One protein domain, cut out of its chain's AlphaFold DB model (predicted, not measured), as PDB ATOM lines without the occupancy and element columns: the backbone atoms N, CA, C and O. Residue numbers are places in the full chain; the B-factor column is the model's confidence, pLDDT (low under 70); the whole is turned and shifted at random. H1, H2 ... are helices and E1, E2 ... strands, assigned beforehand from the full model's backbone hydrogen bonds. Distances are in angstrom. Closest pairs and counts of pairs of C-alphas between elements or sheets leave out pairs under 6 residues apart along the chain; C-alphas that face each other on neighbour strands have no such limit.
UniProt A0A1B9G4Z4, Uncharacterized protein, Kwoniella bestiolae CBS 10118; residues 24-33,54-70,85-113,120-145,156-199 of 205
ATOM      1  N   ILE A  24      -2.704  25.808 -37.690       65.94
ATOM      2  CA  ILE A  24      -2.016  24.515 -37.585       65.94
ATOM      3  C   ILE A  24      -1.706  24.245 -36.107       65.94
ATOM      4  O   ILE A  24      -2.047  23.192 -35.574       65.94
ATOM      5  N   TRP A  25      -1.140  25.228 -35.417       67.25
ATOM      6  CA  TRP A  25      -0.700  25.101 -34.028       67.25
ATOM      7  C   TRP A  25      -1.848  24.992 -33.021       67.25
ATOM      8  O   TRP A  25      -1.746  24.226 -32.063       67.25
ATOM      9  N   SER A  26      -3.000  25.610 -33.306       75.31
ATOM     10  CA  SER A  26      -4.216  25.425 -32.503       75.31
ATOM     11  C   SER A  26      -4.755  23.990 -32.497       75.31
ATOM     12  O   SER A  26      -5.599  23.658 -31.667       75.31
ATOM     13  N   GLU A  27      -4.297  23.145 -33.424       80.00
ATOM     14  CA  GLU A  27      -4.713  21.747 -33.593       80.00
ATOM     15  C   GLU A  27      -3.629  20.734 -33.175       80.00
ATOM     16  O   GLU A  27      -3.796  19.515 -33.339       80.00
ATOM     17  N   VAL A  28      -2.498  21.217 -32.653       79.50
ATOM     18  CA  VAL A  28      -1.414  20.360 -32.165       79.50
ATOM     19  C   VAL A  28      -1.793  19.791 -30.801       79.50
ATOM     20  O   VAL A  28      -2.055  20.524 -29.853       79.50
ATOM     21  N   GLU A  29      -1.815  18.461 -30.716       85.56
ATOM     22  CA  GLU A  29      -2.081  17.728 -29.469       85.56
ATOM     23  C   GLU A  29      -0.805  17.132 -28.866       85.56
ATOM     24  O   GLU A  29      -0.704  16.996 -27.647       85.56
ATOM     25  N   THR A  30       0.177  16.815 -29.713       84.75
ATOM     26  CA  THR A  30       1.484  16.290 -29.317       84.75
ATOM     27  C   THR A  30       2.568  17.130 -29.970       84.75
ATOM     28  O   THR A  30       2.620  17.220 -31.198       84.75
ATOM     29  N   LEU A  31       3.438  17.712 -29.151       82.25
ATOM     30  CA  LEU A  31       4.650  18.392 -29.588       82.25
ATOM     31  C   LEU A  31       5.850  17.492 -29.287       82.25
ATOM     32  O   LEU A  31       5.994  17.004 -28.167       82.25
ATOM     33  N   VAL A  32       6.694  17.259 -30.287       79.12
ATOM     34  CA  VAL A  32       7.945  16.512 -30.142       79.12
ATOM     35  C   VAL A  32       9.088  17.467 -30.445       79.12
ATOM     36  O   VAL A  32       9.128  18.052 -31.523       79.12
ATOM     37  N   TYR A  33       9.987  17.636 -29.486       75.19
ATOM     38  CA  TYR A  33      11.119  18.541 -29.559       75.19
ATOM     39  C   TYR A  33      12.412  17.733 -29.510       75.19
ATOM     40  O   TYR A  33      12.642  16.994 -28.554       75.19
ATOM     41  N   GLY A  54      -1.019  30.269 -25.247       63.69
ATOM     42  CA  GLY A  54      -1.954  30.870 -26.198       63.69
ATOM     43  C   GLY A  54      -1.820  30.317 -27.620       63.69
ATOM     44  O   GLY A  54      -2.780  30.358 -28.390       63.69
ATOM     45  N   LEU A  55      -0.648  29.785 -27.972       63.81
ATOM     46  CA  LEU A  55      -0.346  29.262 -29.308       63.81
ATOM     47  C   LEU A  55      -0.735  27.787 -29.473       63.81
ATOM     48  O   LEU A  55      -1.046  27.367 -30.588       63.81
ATOM     49  N   LEU A  56      -0.753  27.017 -28.380       74.88
ATOM     50  CA  LEU A  56      -0.981  25.566 -28.384       74.88
ATOM     51  C   LEU A  56      -2.138  25.136 -27.456       74.88
ATOM     52  O   LEU A  56      -1.953  24.273 -26.599       74.88
ATOM     53  N   PRO A  57      -3.362  25.670 -27.631       76.62
ATOM     54  CA  PRO A  57      -4.490  25.452 -26.718       76.62
ATOM     55  C   PRO A  57      -4.987  23.999 -26.618       76.62
ATOM     56  O   PRO A  57      -5.798  23.688 -25.750       76.62
ATOM     57  N   LYS A  58      -4.570  23.107 -27.526       83.06
ATOM     58  CA  LYS A  58      -4.954  21.683 -27.529       83.06
ATOM     59  C   LYS A  58      -3.816  20.750 -27.123       83.06
ATOM     60  O   LYS A  58      -3.991  19.531 -27.202       83.06
ATOM     61  N   LEU A  59      -2.672  21.293 -26.708       84.62
ATOM     62  CA  LEU A  59      -1.501  20.500 -26.372       84.62
ATOM     63  C   LEU A  59      -1.780  19.613 -25.155       84.62
ATOM     64  O   LEU A  59      -2.098  20.090 -24.072       84.62
ATOM     65  N   LYS A  60      -1.637  18.303 -25.344       87.00
ATOM     66  CA  LYS A  60      -1.834  17.271 -24.315       87.00
ATOM     67  C   LYS A  60      -0.539  16.557 -23.961       87.00
ATOM     68  O   LYS A  60      -0.431  15.990 -22.876       87.00
ATOM     69  N   LYS A  61       0.440  16.544 -24.870       87.50
ATOM     70  CA  LYS A  61       1.717  15.850 -24.688       87.50
ATOM     71  C   LYS A  61       2.872  16.673 -25.254       87.50
ATOM     72  O   LYS A  61       2.800  17.135 -26.389       87.50
ATOM     73  N   LEU A  62       3.946  16.796 -24.484       85.69
ATOM     74  CA  LEU A  62       5.229  17.340 -24.918       85.69
ATOM     75  C   LEU A  62       6.303  16.270 -24.712       85.69
ATOM     76  O   LEU A  62       6.455  15.753 -23.608       85.69
ATOM     77  N   ILE A  63       7.022  15.919 -25.774       84.62
ATOM     78  CA  ILE A  63       8.130  14.961 -25.746       84.62
ATOM     79  C   ILE A  63       9.412  15.728 -26.047       84.62
ATOM     80  O   ILE A  63       9.575  16.237 -27.147       84.62
ATOM     81  N   TRP A  64      10.308  15.808 -25.077       81.69
ATOM     82  CA  TRP A  64      11.572  16.530 -25.150       81.69
ATOM     83  C   TRP A  64      12.717  15.525 -25.239       81.69
ATOM     84  O   TRP A  64      12.995  14.823 -24.270       81.69
ATOM     85  N   ILE A  65      13.345  15.398 -26.401       78.50
ATOM     86  CA  ILE A  65      14.296  14.334 -26.727       78.50
ATOM     87  C   ILE A  65      15.684  14.940 -26.905       78.50
ATOM     88  O   ILE A  65      15.879  15.754 -27.796       78.50
ATOM     89  N   PHE A  66      16.659  14.516 -26.107       73.75
ATOM     90  CA  PHE A  66      18.059  14.918 -26.279       73.75
ATOM     91  C   PHE A  66      18.731  14.088 -27.365       73.75
ATOM     92  O   PHE A  66      19.129  12.965 -27.078       73.75
ATOM     93  N   ASP A  67      18.821  14.620 -28.583       67.44
ATOM     94  CA  ASP A  67      19.364  13.960 -29.776       67.44
ATOM     95  C   ASP A  67      20.809  13.469 -29.541       67.44
ATOM     96  O   ASP A  67      21.639  14.240 -29.051       67.44
ATOM     97  N   PRO A  68      21.148  12.208 -29.890       60.88
ATOM     98  CA  PRO A  68      22.452  11.632 -29.617       60.88
ATOM     99  C   PRO A  68      23.397  11.769 -30.821       60.88
ATOM    100  O   PRO A  68      24.315  10.958 -30.964       60.88
ATOM    101  N   SER A  69      23.127  12.716 -31.726       60.88
ATOM    102  CA  SER A  69      23.963  13.002 -32.893       60.88
ATOM    103  C   SER A  69      25.427  13.177 -32.496       60.88
ATOM    104  O   SER A  69      25.746  13.623 -31.393       60.88
ATOM    105  N   ASP A  70      26.328  12.797 -33.404       54.41
ATOM    106  CA  ASP A  70      27.767  12.813 -33.148       54.41
ATOM    107  C   ASP A  70      28.229  14.209 -32.715       54.41
ATOM    108  O   ASP A  70      28.106  15.191 -33.448       54.41
ATOM    109  N   GLU A  85      16.352  29.559 -19.425       61.03
ATOM    110  CA  GLU A  85      15.266  29.857 -20.354       61.03
ATOM    111  C   GLU A  85      14.447  28.618 -20.745       61.03
ATOM    112  O   GLU A  85      13.218  28.674 -20.689       61.03
ATOM    113  N   GLU A  86      15.057  27.464 -21.054       66.50
ATOM    114  CA  GLU A  86      14.283  26.258 -21.406       66.50
ATOM    115  C   GLU A  86      13.524  25.700 -20.199       66.50
ATOM    116  O   GLU A  86      12.383  25.246 -20.311       66.50
ATOM    117  N   ARG A  87      14.145  25.761 -19.015       69.81
ATOM    118  CA  ARG A  87      13.491  25.362 -17.761       69.81
ATOM    119  C   ARG A  87      12.319  26.274 -17.436       69.81
ATOM    120  O   ARG A  87      11.266  25.772 -17.044       69.81
ATOM    121  N   GLN A  88      12.489  27.579 -17.625       69.75
ATOM    122  CA  GLN A  88      11.420  28.552 -17.451       69.75
ATOM    123  C   GLN A  88      10.265  28.274 -18.420       69.75
ATOM    124  O   GLN A  88       9.131  28.131 -17.971       69.75
ATOM    125  N   LEU A  89      10.553  28.076 -19.709       74.38
ATOM    126  CA  LEU A  89       9.551  27.751 -20.726       74.38
ATOM    127  C   LEU A  89       8.715  26.522 -20.355       74.38
ATOM    128  O   LEU A  89       7.485  26.551 -20.382       74.38
ATOM    129  N   LEU A  90       9.391  25.421 -20.019       76.69
ATOM    130  CA  LEU A  90       8.739  24.167 -19.655       76.69
ATOM    131  C   LEU A  90       7.911  24.313 -18.375       76.69
ATOM    132  O   LEU A  90       6.808  23.769 -18.299       76.69
ATOM    133  N   SER A  91       8.420  25.061 -17.396       75.25
ATOM    134  CA  SER A  91       7.713  25.317 -16.139       75.25
ATOM    135  C   SER A  91       6.459  26.159 -16.364       75.25
ATOM    136  O   SER A  91       5.394  25.807 -15.864       75.25
ATOM    137  N   GLU A  92       6.544  27.218 -17.169       74.81
ATOM    138  CA  GLU A  92       5.400  28.064 -17.525       74.81
ATOM    139  C   GLU A  92       4.345  27.294 -18.333       74.81
ATOM    140  O   GLU A  92       3.145  27.427 -18.081       74.81
ATOM    141  N   LEU A  93       4.774  26.449 -19.277       76.69
ATOM    142  CA  LEU A  93       3.879  25.582 -20.045       76.69
ATOM    143  C   LEU A  93       3.101  24.619 -19.147       76.69
ATOM    144  O   LEU A  93       1.890  24.475 -19.331       76.69
ATOM    145  N   LEU A  94       3.785  23.974 -18.198       79.50
ATOM    146  CA  LEU A  94       3.171  23.063 -17.232       79.50
ATOM    147  C   LEU A  94       2.246  23.799 -16.261       79.50
ATOM    148  O   LEU A  94       1.130  23.340 -16.036       79.50
ATOM    149  N   ALA A  95       2.670  24.954 -15.744       75.25
ATOM    150  CA  ALA A  95       1.863  25.762 -14.832       75.25
ATOM    151  C   ALA A  95       0.548  26.201 -15.494       75.25
ATOM    152  O   ALA A  95      -0.518  26.126 -14.892       75.25
ATOM    153  N   LYS A  96       0.588  26.590 -16.774       74.75
ATOM    154  CA  LYS A  96      -0.619  26.971 -17.523       74.75
ATOM    155  C   LYS A  96      -1.437  25.776 -18.027       74.75
ATOM    156  O   LYS A  96      -2.605  25.950 -18.367       74.75
ATOM    157  N   ASN A  97      -0.853  24.576 -18.090       77.06
ATOM    158  CA  ASN A  97      -1.494  23.359 -18.595       77.06
ATOM    159  C   ASN A  97      -1.178  22.160 -17.680       77.06
ATOM    160  O   ASN A  97      -0.409  21.281 -18.070       77.06
ATOM    161  N   PRO A  98      -1.778  22.061 -16.482       77.06
ATOM    162  CA  PRO A  98      -1.407  21.043 -15.489       77.06
ATOM    163  C   PRO A  98      -1.697  19.596 -15.926       77.06
ATOM    164  O   PRO A  98      -1.124  18.651 -15.383       77.06
ATOM    165  N   GLU A  99      -2.572  19.396 -16.917       80.06
ATOM    166  CA  GLU A  99      -2.846  18.081 -17.512       80.06
ATOM    167  C   GLU A  99      -1.825  17.679 -18.596       80.06
ATOM    168  O   GLU A  99      -1.840  16.538 -19.068       80.06
ATOM    169  N   LEU A 100      -0.931  18.590 -18.999       83.25
ATOM    170  CA  LEU A 100       0.074  18.352 -20.032       83.25
ATOM    171  C   LEU A 100       1.009  17.213 -19.619       83.25
ATOM    172  O   LEU A 100       1.686  17.260 -18.593       83.25
ATOM    173  N   LYS A 101       1.104  16.182 -20.460       86.81
ATOM    174  CA  LYS A 101       2.078  15.108 -20.273       86.81
ATOM    175  C   LYS A 101       3.452  15.536 -20.792       86.81
ATOM    176  O   LYS A 101       3.701  15.406 -21.988       86.81
ATOM    177  N   LEU A 102       4.346  15.988 -19.908       85.50
ATOM    178  CA  LEU A 102       5.754  16.230 -20.254       85.50
ATOM    179  C   LEU A 102       6.591  14.953 -20.093       85.50
ATOM    180  O   LEU A 102       6.675  14.385 -19.003       85.50
ATOM    181  N   ILE A 103       7.211  14.514 -21.186       86.50
ATOM    182  CA  ILE A 103       8.135  13.382 -21.249       86.50
ATOM    183  C   ILE A 103       9.497  13.915 -21.664       86.50
ATOM    184  O   ILE A 103       9.615  14.543 -22.710       86.50
ATOM    185  N   ILE A 104      10.523  13.624 -20.879       82.25
ATOM    186  CA  ILE A 104      11.907  13.932 -21.208       82.25
ATOM    187  C   ILE A 104      12.601  12.620 -21.549       82.25
ATOM    188  O   ILE A 104      12.703  11.719 -20.716       82.25
ATOM    189  N   VAL A 105      13.045  12.501 -22.793       78.50
ATOM    190  CA  VAL A 105      13.703  11.316 -23.328       78.50
ATOM    191  C   VAL A 105      15.176  11.609 -23.517       78.50
ATOM    192  O   VAL A 105      15.559  12.587 -24.156       78.50
ATOM    193  N   ASN A 106      16.014  10.704 -23.041       73.88
ATOM    194  CA  ASN A 106      17.407  10.686 -23.444       73.88
ATOM    195  C   ASN A 106      17.697   9.516 -24.365       73.88
ATOM    196  O   ASN A 106      17.436   8.352 -24.033       73.88
ATOM    197  N   VAL A 107      18.314   9.836 -25.494       68.19
ATOM    198  CA  VAL A 107      18.671   8.872 -26.527       68.19
ATOM    199  C   VAL A 107      20.175   8.603 -26.628       68.19
ATOM    200  O   VAL A 107      20.589   7.823 -27.480       68.19
ATOM    201  N   GLY A 108      20.981   9.109 -25.690       54.16
ATOM    202  CA  GLY A 108      22.420   8.841 -25.597       54.16
ATOM    203  C   GLY A 108      23.225  10.133 -25.494       54.16
ATOM    204  O   GLY A 108      22.996  11.052 -26.258       54.16
ATOM    205  N   SER A 109      24.138  10.177 -24.515       46.81
ATOM    206  CA  SER A 109      24.850  11.360 -24.000       46.81
ATOM    207  C   SER A 109      23.991  12.622 -23.953       46.81
ATOM    208  O   SER A 109      23.963  13.418 -24.885       46.81
ATOM    209  N   ALA A 110      23.526  12.942 -22.748       43.09
ATOM    210  CA  ALA A 110      23.855  14.281 -22.309       43.09
ATOM    211  C   ALA A 110      25.391  14.355 -22.362       43.09
ATOM    212  O   ALA A 110      26.067  13.770 -21.516       43.09
ATOM    213  N   ASN A 111      25.969  15.019 -23.362       43.44
ATOM    214  CA  ASN A 111      27.265  15.650 -23.145       43.44
ATOM    215  C   ASN A 111      27.020  16.800 -22.166       43.44
ATOM    216  O   ASN A 111      27.247  17.952 -22.483       43.44
ATOM    217  N   LEU A 112      26.587  16.487 -20.944       44.41
ATOM    218  CA  LEU A 112      26.930  17.290 -19.790       44.41
ATOM    219  C   LEU A 112      28.400  16.996 -19.550       44.41
ATOM    220  O   LEU A 112      28.781  16.228 -18.667       44.41
ATOM    221  N   ARG A 113      29.245  17.584 -20.402       37.50
ATOM    222  CA  ARG A 113      30.572  17.938 -19.936       37.50
ATOM    223  C   ARG A 113      30.299  18.975 -18.865       37.50
ATOM    224  O   ARG A 113      30.105  20.147 -19.170       37.50
ATOM    225  N   GLU A 120      29.878  12.334 -16.654       50.47
ATOM    226  CA  GLU A 120      29.066  11.658 -15.641       50.47
ATOM    227  C   GLU A 120      28.093  10.658 -16.287       50.47
ATOM    228  O   GLU A 120      27.650  10.854 -17.428       50.47
ATOM    229  N   PRO A 121      27.762   9.555 -15.596       51.88
ATOM    230  CA  PRO A 121      26.686   8.669 -16.002       51.88
ATOM    231  C   PRO A 121      25.359   9.427 -16.098       51.88
ATOM    232  O   PRO A 121      24.976  10.186 -15.214       51.88
ATOM    233  N   PHE A 122      24.612   9.161 -17.165       54.38
ATOM    234  CA  PHE A 122      23.323   9.797 -17.423       54.38
ATOM    235  C   PHE A 122      22.310   9.664 -16.276       54.38
ATOM    236  O   PHE A 122      21.548  10.591 -16.026       54.38
ATOM    237  N   ASP A 123      22.302   8.525 -15.586       56.97
ATOM    238  CA  ASP A 123      21.354   8.281 -14.500       56.97
ATOM    239  C   ASP A 123      21.595   9.247 -13.319       56.97
ATOM    240  O   ASP A 123      20.640   9.678 -12.678       56.97
ATOM    241  N   GLU A 124      22.844   9.662 -13.077       60.53
ATOM    242  CA  GLU A 124      23.206  10.620 -12.019       60.53
ATOM    243  C   GLU A 124      22.814  12.053 -12.407       60.53
ATOM    244  O   GLU A 124      22.165  12.774 -11.645       60.53
ATOM    245  N   ILE A 125      23.112  12.420 -13.652       60.25
ATOM    246  CA  ILE A 125      22.706  13.673 -14.290       60.25
ATOM    247  C   ILE A 125      21.183  13.850 -14.302       60.25
ATOM    248  O   ILE A 125      20.686  14.953 -14.077       60.25
ATOM    249  N   LEU A 126      20.433  12.783 -14.594       60.69
ATOM    250  CA  LEU A 126      18.976  12.829 -14.639       60.69
ATOM    251  C   LEU A 126      18.384  13.084 -13.275       60.69
ATOM    252  O   LEU A 126      17.447  13.866 -13.181       60.69
ATOM    253  N   CYS A 127      18.891  12.406 -12.246       62.31
ATOM    254  CA  CYS A 127      18.436  12.633 -10.885       62.31
ATOM    255  C   CYS A 127      18.654  14.097 -10.508       62.31
ATOM    256  O   CYS A 127      17.712  14.755 -10.075       62.31
ATOM    257  N   TRP A 128      19.842  14.635 -10.790       65.94
ATOM    258  CA  TRP A 128      20.132  16.044 -10.542       65.94
ATOM    259  C   TRP A 128      19.228  16.986 -11.348       65.94
ATOM    260  O   TRP A 128      18.659  17.925 -10.795       65.94
ATOM    261  N   TYR A 129      19.048  16.733 -12.644       66.31
ATOM    262  CA  TYR A 129      18.190  17.551 -13.496       66.31
ATOM    263  C   TYR A 129      16.719  17.474 -13.071       66.31
ATOM    264  O   TYR A 129      16.036  18.493 -13.052       66.31
ATOM    265  N   ALA A 130      16.236  16.290 -12.702       68.38
ATOM    266  CA  ALA A 130      14.882  16.069 -12.215       68.38
ATOM    267  C   ALA A 130      14.613  16.809 -10.915       68.38
ATOM    268  O   ALA A 130      13.609  17.511 -10.813       68.38
ATOM    269  N   GLU A 131      15.532  16.708  -9.959       69.81
ATOM    270  CA  GLU A 131      15.465  17.453  -8.705       69.81
ATOM    271  C   GLU A 131      15.463  18.962  -8.976       69.81
ATOM    272  O   GLU A 131      14.576  19.674  -8.512       69.81
ATOM    273  N   LYS A 132      16.384  19.453  -9.816       72.56
ATOM    274  CA  LYS A 132      16.471  20.883 -10.147       72.56
ATOM    275  C   LYS A 132      15.273  21.414 -10.915       72.56
ATOM    276  O   LYS A 132      14.892  22.563 -10.707       72.56
ATOM    277  N   PHE A 133      14.711  20.618 -11.814       73.62
ATOM    278  CA  PHE A 133      13.508  20.988 -12.543       73.62
ATOM    279  C   PHE A 133      12.307  21.052 -11.601       73.62
ATOM    280  O   PHE A 133      11.543  22.007 -11.672       73.62
ATOM    281  N   GLN A 134      12.154  20.068 -10.709       72.94
ATOM    282  CA  GLN A 134      11.071  20.066  -9.730       72.94
ATOM    283  C   GLN A 134      11.158  21.268  -8.797       72.94
ATOM    284  O   GLN A 134      10.161  21.971  -8.665       72.94
ATOM    285  N   ASP A 135      12.329  21.532  -8.209       74.50
ATOM    286  CA  ASP A 135      12.546  22.695  -7.339       74.50
ATOM    287  C   ASP A 135      12.110  23.990  -8.043       74.50
ATOM    288  O   ASP A 135      11.299  24.752  -7.523       74.50
ATOM    289  N   TRP A 136      12.576  24.191  -9.278       72.94
ATOM    290  CA  TRP A 136      12.263  25.389 -10.054       72.94
ATOM    291  C   TRP A 136      10.784  25.478 -10.441       72.94
ATOM    292  O   TRP A 136      10.187  26.551 -10.394       72.94
ATOM    293  N   TYR A 137      10.178  24.362 -10.844       75.00
ATOM    294  CA  TYR A 137       8.765  24.323 -11.208       75.00
ATOM    295  C   TYR A 137       7.878  24.743 -10.031       75.00
ATOM    296  O   TYR A 137       6.953  25.533 -10.217       75.00
ATOM    297  N   TRP A 138       8.195  24.278  -8.820       75.38
ATOM    298  CA  TRP A 138       7.498  24.710  -7.609       75.38
ATOM    299  C   TRP A 138       7.740  26.188  -7.301       75.38
ATOM    300  O   TRP A 138       6.778  26.889  -7.009       75.38
ATOM    301  N   ASP A 139       8.967  26.692  -7.472       74.69
ATOM    302  CA  ASP A 139       9.253  28.127  -7.325       74.69
ATOM    303  C   ASP A 139       8.426  28.982  -8.311       74.69
ATOM    304  O   ASP A 139       7.938  30.061  -7.960       74.69
ATOM    305  N   VAL A 140       8.236  28.512  -9.549       72.00
ATOM    306  CA  VAL A 140       7.388  29.181 -10.552       72.00
ATOM    307  C   VAL A 140       5.922  29.143 -10.138       72.00
ATOM    308  O   VAL A 140       5.264  30.176 -10.205       72.00
ATOM    309  N   LEU A 141       5.408  28.002  -9.674       72.56
ATOM    310  CA  LEU A 141       4.033  27.913  -9.178       72.56
ATOM    311  C   LEU A 141       3.796  28.867  -7.998       72.56
ATOM    312  O   LEU A 141       2.857  29.661  -8.061       72.56
ATOM    313  N   ASP A 142       4.685  28.857  -7.001       71.56
ATOM    314  CA  ASP A 142       4.601  29.683  -5.785       71.56
ATOM    315  C   ASP A 142       4.717  31.190  -6.074       71.56
ATOM    316  O   ASP A 142       4.127  32.015  -5.376       71.56
ATOM    317  N   SER A 143       5.495  31.572  -7.092       67.94
ATOM    318  CA  SER A 143       5.685  32.976  -7.488       67.94
ATOM    319  C   SER A 143       4.655  33.477  -8.502       67.94
ATOM    320  O   SER A 143       4.511  34.689  -8.695       67.94
ATOM    321  N   SER A 144       3.930  32.571  -9.155       61.91
ATOM    322  CA  SER A 144       2.940  32.925 -10.158       61.91
ATOM    323  C   SER A 144       1.639  33.395  -9.498       61.91
ATOM    324  O   SER A 144       0.953  32.651  -8.806       61.91
ATOM    325  N   SER A 145       1.224  34.634  -9.774       53.16
ATOM    326  CA  SER A 145      -0.066  35.186  -9.316       53.16
ATOM    327  C   SER A 145      -1.291  34.529  -9.978       53.16
ATOM    328  O   SER A 145      -2.389  35.078  -9.934       53.16
ATOM    329  N   LYS A 156       0.837  16.016  -6.604       50.91
ATOM    330  CA  LYS A 156       2.226  15.792  -6.993       50.91
ATOM    331  C   LYS A 156       2.220  14.793  -8.149       50.91
ATOM    332  O   LYS A 156       2.457  13.601  -7.972       50.91
ATOM    333  N   THR A 157       1.809  15.235  -9.324       54.16
ATOM    334  CA  THR A 157       2.000  14.559 -10.574       54.16
ATOM    335  C   THR A 157       3.499  14.644 -10.748       54.16
ATOM    336  O   THR A 157       4.075  15.729 -10.749       54.16
ATOM    337  N   ASN A 158       4.147  13.479 -10.728       55.28
ATOM    338  CA  ASN A 158       5.587  13.332 -10.907       55.28
ATOM    339  C   ASN A 158       5.951  13.722 -12.345       55.28
ATOM    340  O   ASN A 158       6.299  12.867 -13.159       55.28
ATOM    341  N   TYR A 159       5.789  14.998 -12.665       65.81
ATOM    342  CA  TYR A 159       6.283  15.593 -13.879       65.81
ATOM    343  C   TYR A 159       7.715  16.079 -13.647       65.81
ATOM    344  O   TYR A 159       8.053  16.530 -12.549       65.81
ATOM    345  N   PRO A 160       8.549  16.001 -14.687       74.75
ATOM    346  CA  PRO A 160       8.299  15.314 -15.954       74.75
ATOM    347  C   PRO A 160       8.597  13.803 -15.883       74.75
ATOM    348  O   PRO A 160       9.278  13.319 -14.979       74.75
ATOM    349  N   TYR A 161       8.086  13.041 -16.855       81.00
ATOM    350  CA  TYR A 161       8.421  11.623 -17.011       81.00
ATOM    351  C   TYR A 161       9.774  11.478 -17.702       81.00
ATOM    352  O   TYR A 161       9.889  11.761 -18.891       81.00
ATOM    353  N   TYR A 162      10.776  10.987 -16.986       80.81
ATOM    354  CA  TYR A 162      12.096  10.714 -17.548       80.81
ATOM    355  C   TYR A 162      12.161   9.300 -18.115       80.81
ATOM    356  O   TYR A 162      11.870   8.342 -17.399       80.81
ATOM    357  N   LEU A 163      12.533   9.173 -19.389       83.44
ATOM    358  CA  LEU A 163      12.682   7.895 -20.087       83.44
ATOM    359  C   LEU A 163      14.055   7.819 -20.762       83.44
ATOM    360  O   LEU A 163      14.530   8.789 -21.356       83.44
ATOM    361  N   ASN A 164      14.679   6.644 -20.744       80.50
ATOM    362  CA  ASN A 164      15.729   6.336 -21.721       80.50
ATOM    363  C   ASN A 164      15.113   5.908 -23.072       80.50
ATOM    364  O   ASN A 164      13.910   5.659 -23.171       80.50
ATOM    365  N   VAL A 165      15.930   5.805 -24.127       83.44
ATOM    366  CA  VAL A 165      15.469   5.386 -25.466       83.44
ATOM    367  C   VAL A 165      14.762   4.032 -25.476       83.44
ATOM    368  O   VAL A 165      13.822   3.839 -26.246       83.44
ATOM    369  N   GLU A 166      15.194   3.077 -24.652       85.25
ATOM    370  CA  GLU A 166      14.540   1.776 -24.561       85.25
ATOM    371  C   GLU A 166      13.124   1.903 -23.982       85.25
ATOM    372  O   GLU A 166      12.173   1.435 -24.605       85.25
ATOM    373  N   GLU A 167      12.968   2.609 -22.864       88.38
ATOM    374  CA  GLU A 167      11.672   2.851 -22.227       88.38
ATOM    375  C   GLU A 167      10.744   3.704 -23.092       88.38
ATOM    376  O   GLU A 167       9.542   3.444 -23.143       88.38
ATOM    377  N   PHE A 168      11.281   4.702 -23.795       88.94
ATOM    378  CA  PHE A 168      10.523   5.507 -24.750       88.94
ATOM    379  C   PHE A 168       9.941   4.640 -25.867       88.94
ATOM    380  O   PHE A 168       8.752   4.731 -26.169       88.94
ATOM    381  N   VAL A 169      10.754   3.735 -26.421       89.06
ATOM    382  CA  VAL A 169      10.320   2.815 -27.479       89.06
ATOM    383  C   VAL A 169       9.264   1.817 -27.001       89.06
ATOM    384  O   VAL A 169       8.430   1.380 -27.792       89.06
ATOM    385  N   GLU A 170       9.302   1.441 -25.725       90.94
ATOM    386  CA  GLU A 170       8.339   0.513 -25.127       90.94
ATOM    387  C   GLU A 170       7.018   1.179 -24.723       90.94
ATOM    388  O   GLU A 170       5.972   0.530 -24.772       90.94
ATOM    389  N   ARG A 171       7.056   2.442 -24.281       90.31
ATOM    390  CA  ARG A 171       5.913   3.110 -23.634       90.31
ATOM    391  C   ARG A 171       5.173   4.101 -24.521       90.31
ATOM    392  O   ARG A 171       4.018   4.403 -24.225       90.31
ATOM    393  N   GLU A 172       5.812   4.624 -25.561       91.19
ATOM    394  CA  GLU A 172       5.236   5.660 -26.418       91.19
ATOM    395  C   GLU A 172       5.103   5.194 -27.871       91.19
ATOM    396  O   GLU A 172       5.824   4.319 -28.345       91.19
ATOM    397  N   GLU A 173       4.184   5.820 -28.604       87.88
ATOM    398  CA  GLU A 173       3.905   5.553 -30.023       87.88
ATOM    399  C   GLU A 173       4.939   6.238 -30.936       87.88
ATOM    400  O   GLU A 173       4.604   6.937 -31.885       87.88
ATOM    401  N   TRP A 174       6.228   6.046 -30.641       85.12
ATOM    402  CA  TRP A 174       7.350   6.706 -31.324       85.12
ATOM    403  C   TRP A 174       7.334   6.551 -32.849       85.12
ATOM    404  O   TRP A 174       7.827   7.422 -33.562       85.12
ATOM    405  N   TYR A 175       6.759   5.454 -33.345       82.88
ATOM    406  CA  TYR A 175       6.651   5.125 -34.767       82.88
ATOM    407  C   TYR A 175       5.745   6.092 -35.542       82.88
ATOM    408  O   TYR A 175       5.725   6.054 -36.769       82.88
ATOM    409  N   GLU A 176       4.976   6.939 -34.856       81.38
ATOM    410  CA  GLU A 176       4.225   8.023 -35.491       81.38
ATOM    411  C   GLU A 176       5.116   9.210 -35.888       81.38
ATOM    412  O   GLU A 176       4.702  10.041 -36.699       81.38
ATOM    413  N   TRP A 177       6.316   9.317 -35.304       78.44
ATOM    414  CA  TRP A 177       7.170  10.513 -35.382       78.44
ATOM    415  C   TRP A 177       8.582  10.215 -35.901       78.44
ATOM    416  O   TRP A 177       9.239  11.102 -36.455       78.44
ATOM    417  N   PHE A 178       9.052   8.981 -35.729       81.25
ATOM    418  CA  PHE A 178      10.418   8.576 -36.047       81.25
ATOM    419  C   PHE A 178      10.460   7.343 -36.928       81.25
ATOM    420  O   PHE A 178       9.693   6.393 -36.742       81.25
ATOM    421  N   ASP A 179      11.429   7.344 -37.834       82.56
ATOM    422  CA  ASP A 179      11.728   6.185 -38.652       82.56
ATOM    423  C   ASP A 179      12.443   5.112 -37.807       82.56
ATOM    424  O   ASP A 179      13.244   5.430 -36.914       82.56
ATOM    425  N   PRO A 180      12.204   3.813 -38.066       84.50
ATOM    426  CA  PRO A 180      12.907   2.735 -37.371       84.50
ATOM    427  C   PRO A 180      14.434   2.865 -37.444       84.50
ATOM    428  O   PRO A 180      15.128   2.519 -36.485       84.50
ATOM    429  N   GLU A 181      14.961   3.370 -38.560       83.69
ATOM    430  CA  GLU A 181      16.383   3.627 -38.773       83.69
ATOM    431  C   GLU A 181      16.938   4.680 -37.799       83.69
ATOM    432  O   GLU A 181      18.021   4.462 -37.246       83.69
ATOM    433  N   GLU A 182      16.188   5.758 -37.529       79.12
ATOM    434  CA  GLU A 182      16.548   6.788 -36.538       79.12
ATOM    435  C   GLU A 182      16.640   6.159 -35.136       79.12
ATOM    436  O   GLU A 182      17.658   6.279 -34.451       79.12
ATOM    437  N   ILE A 183      15.635   5.369 -34.735       83.81
ATOM    438  CA  ILE A 183      15.628   4.692 -33.427       83.81
ATOM    439  C   ILE A 183      16.776   3.685 -33.284       83.81
ATOM    440  O   ILE A 183      17.380   3.559 -32.213       83.81
ATOM    441  N   ILE A 184      17.080   2.927 -34.340       84.12
ATOM    442  CA  ILE A 184      18.201   1.978 -34.335       84.12
ATOM    443  C   ILE A 184      19.524   2.728 -34.178       84.12
ATOM    444  O   ILE A 184      20.382   2.283 -33.407       84.12
ATOM    445  N   HIS A 185      19.681   3.851 -34.882       80.75
ATOM    446  CA  HIS A 185      20.850   4.711 -34.760       80.75
ATOM    447  C   HIS A 185      21.013   5.213 -33.319       80.75
ATOM    448  O   HIS A 185      22.054   4.963 -32.712       80.75
ATOM    449  N   TRP A 186      19.960   5.772 -32.722       79.81
ATOM    450  CA  TRP A 186      19.956   6.236 -31.331       79.81
ATOM    451  C   TRP A 186      20.316   5.138 -30.324       79.81
ATOM    452  O   TRP A 186      21.203   5.303 -29.485       79.81
ATOM    453  N   LYS A 187      19.711   3.950 -30.449       81.81
ATOM    454  CA  LYS A 187      20.043   2.792 -29.597       81.81
ATOM    455  C   LYS A 187      21.502   2.364 -29.729       81.81
ATOM    456  O   LYS A 187      22.099   1.908 -28.750       81.81
ATOM    457  N   ARG A 188      22.084   2.454 -30.931       79.69
ATOM    458  CA  ARG A 188      23.503   2.152 -31.156       79.69
ATOM    459  C   ARG A 188      24.387   3.187 -30.461       79.69
ATOM    460  O   ARG A 188      25.247   2.781 -29.680       79.69
ATOM    461  N   MET A 189      24.120   4.473 -30.679       71.94
ATOM    462  CA  MET A 189      24.876   5.578 -30.080       71.94
ATOM    463  C   MET A 189      24.871   5.503 -28.552       71.94
ATOM    464  O   MET A 189      25.932   5.482 -27.927       71.94
ATOM    465  N   ASN A 190      23.700   5.313 -27.937       72.12
ATOM    466  CA  ASN A 190      23.586   5.180 -26.483       72.12
ATOM    467  C   ASN A 190      24.452   4.033 -25.920       72.12
ATOM    468  O   ASN A 190      25.109   4.170 -24.886       72.12
ATOM    469  N   ARG A 191      24.505   2.887 -26.614       74.44
ATOM    470  CA  ARG A 191      25.345   1.745 -26.208       74.44
ATOM    471  C   ARG A 191      26.836   2.035 -26.329       74.44
ATOM    472  O   ARG A 191      27.608   1.497 -25.538       74.44
ATOM    473  N   GLU A 192      27.249   2.796 -27.334       70.31
ATOM    474  CA  GLU A 192      28.649   3.181 -27.531       70.31
ATOM    475  C   GLU A 192      29.086   4.171 -26.451       70.31
ATOM    476  O   GLU A 192      30.086   3.934 -25.774       70.31
ATOM    477  N   ILE A 193      28.261   5.180 -26.178       64.25
ATOM    478  CA  ILE A 193      28.489   6.173 -25.125       64.25
ATOM    479  C   ILE A 193      28.641   5.498 -23.759       64.25
ATOM    480  O   ILE A 193      29.660   5.697 -23.097       64.25
ATOM    481  N   LYS A 194      27.713   4.605 -23.380       65.31
ATOM    482  CA  LYS A 194      27.770   3.849 -22.110       65.31
ATOM    483  C   LYS A 194      29.056   3.031 -21.926       65.31
ATOM    484  O   LYS A 194      29.431   2.754 -20.793       65.31
ATOM    485  N   LYS A 195      29.735   2.629 -23.007       65.69
ATOM    486  CA  LYS A 195      31.030   1.921 -22.932       65.69
ATOM    487  C   LYS A 195      32.218   2.858 -22.714       65.69
ATOM    488  O   LYS A 195      33.266   2.387 -22.290       65.69
ATOM    489  N   THR A 196      32.077   4.136 -23.058       60.97
ATOM    490  CA  THR A 196      33.164   5.130 -23.012       60.97
ATOM    491  C   THR A 196      33.176   5.982 -21.746       60.97
ATOM    492  O   THR A 196      34.153   6.688 -21.517       60.97
ATOM    493  N   ILE A 197      32.112   5.948 -20.940       59.22
ATOM    494  CA  ILE A 197      32.072   6.612 -19.633       59.22
ATOM    495  C   ILE A 197      32.914   5.765 -18.663       59.22
ATOM    496  O   ILE A 197      32.583   4.590 -18.474       59.22
ATOM    497  N   PRO A 198      34.001   6.308 -18.079       53.31
ATOM    498  CA  PRO A 198      34.782   5.598 -17.074       53.31
ATOM    499  C   PRO A 198      33.865   5.209 -15.919       53.31
ATOM    500  O   PRO A 198      33.107   6.039 -15.415       53.31
ATOM    501  N   LYS A 199      33.912   3.948 -15.490       55.62
ATOM    502  CA  LYS A 199      33.263   3.580 -14.233       55.62
ATOM    503  C   LYS A 199      34.105   4.197 -13.123       55.62
ATOM    504  O   LYS A 199      35.326   4.120 -13.198       55.62
TER     505      LYS A 199
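AT A GLANCE: This is residues 24 to 33, 54 to 70, 85 to 113, 120 to 145 and 156 to 199 of the 205 residues of an uncharacterized protein of Kwoniella bestiolae CBS 10118 (UniProt A0A1B9G4Z4). A small, twisted sheet of four parallel strands, E1 to E4, has the short helix H3 over one face at its E4 edge. The long helix H2 and the helix H1 cross steeply and touch each other, and each only grazes the sheet, while H4 stands beyond the ends of the strands and touches H3. The printed part has 126 residues with four named helices and four named strands, in the order E1 E2 H1 E3 H2 E4 H3 H4. The sheet runs E1 E2 E3 E4, and the class is mixed, helices and strands. The whole is compact, with a radius of gyration of the C-alphas of 15.7 A and spans of 47 by 33 by 23 A.

IN THESE COORDINATES: E1 is residues 30 to 33, 9.9 A long, and begins at C-alpha 30 (1.484, 16.290, -29.317). E2 is residues 61 to 66, 16.4 A. H1 is residues 85 to 96, 16.4 A. E3 is residues 101 to 106, 16.3 A. H2, residues 122 to 143, is 30.8 A long and begins at C-alpha 122 (23.323, 9.797, -17.423). E4 is residues 161 to 164, 10.2 A, and H3 is residues 165 to 171, 10.0 A. H4, residues 180 to 196, is 24.9 A long and ends at C-alpha 196 (33.164, 5.130, -23.012).

HOW THE PARTS SIT: E1 and E2 are parallel at 16 degrees, with N 31 and O 61 at 2.9 A. E2 and E3 are parallel at 14 degrees, with N 64 and O 103 at 2.8 A. E3 and E4 are parallel at 25 degrees, with N 104 and O 161 at 2.8 A. These N and O pairs are within hydrogen-bond range. H3 is on the sheet, at a height over the sheet of 8.8 A. It lies over E4, only just not over E3 as well: on the local plane 4 of its 7 C-alphas fall on E4 and 2 on E3. On the local plane it runs along the strands, at 8 degrees to E4. H1 only grazes the sheet with residues 90 to 94, and H2 with residues 122 to 130. H2 touches H1 with residues 133 to 141 alone, at a steep tilt of 56 degrees, the same way; their closest C-alphas, of Ser 91 and Tyr 137, are 5.1 A apart. H4 touches H3 with residues 183 to 187 alone, at a steep tilt of 47 degrees, opposite ways; their closest C-alphas, of Val 165 and Lys 187, are 6.7 A apart. H4 is only just not on the sheet, with 4 pairs of C-alphas within 10 A. In H1, H2, H3 and H4 every O i to N i+4 pair is within hydrogen-bond range.

THE WHOLE: The two C-alphas farthest apart, of Ser 145 and Lys 195, are 47.5 A apart. Four cuts leave out residues 34 to 53, 71 to 84, 114 to 119 and 146 to 155, with C-alpha gaps of 18.3, 24.7, 7.8 and 19.7 A. Of the links printed whole, H1 to E3 and E4 to H3 are tight and H3 to H4 is short. The mean pLDDT of the printed part is 72.6, and 45 residues are under 70, among them 107 to 113, 120 to 131 and 193 to 199.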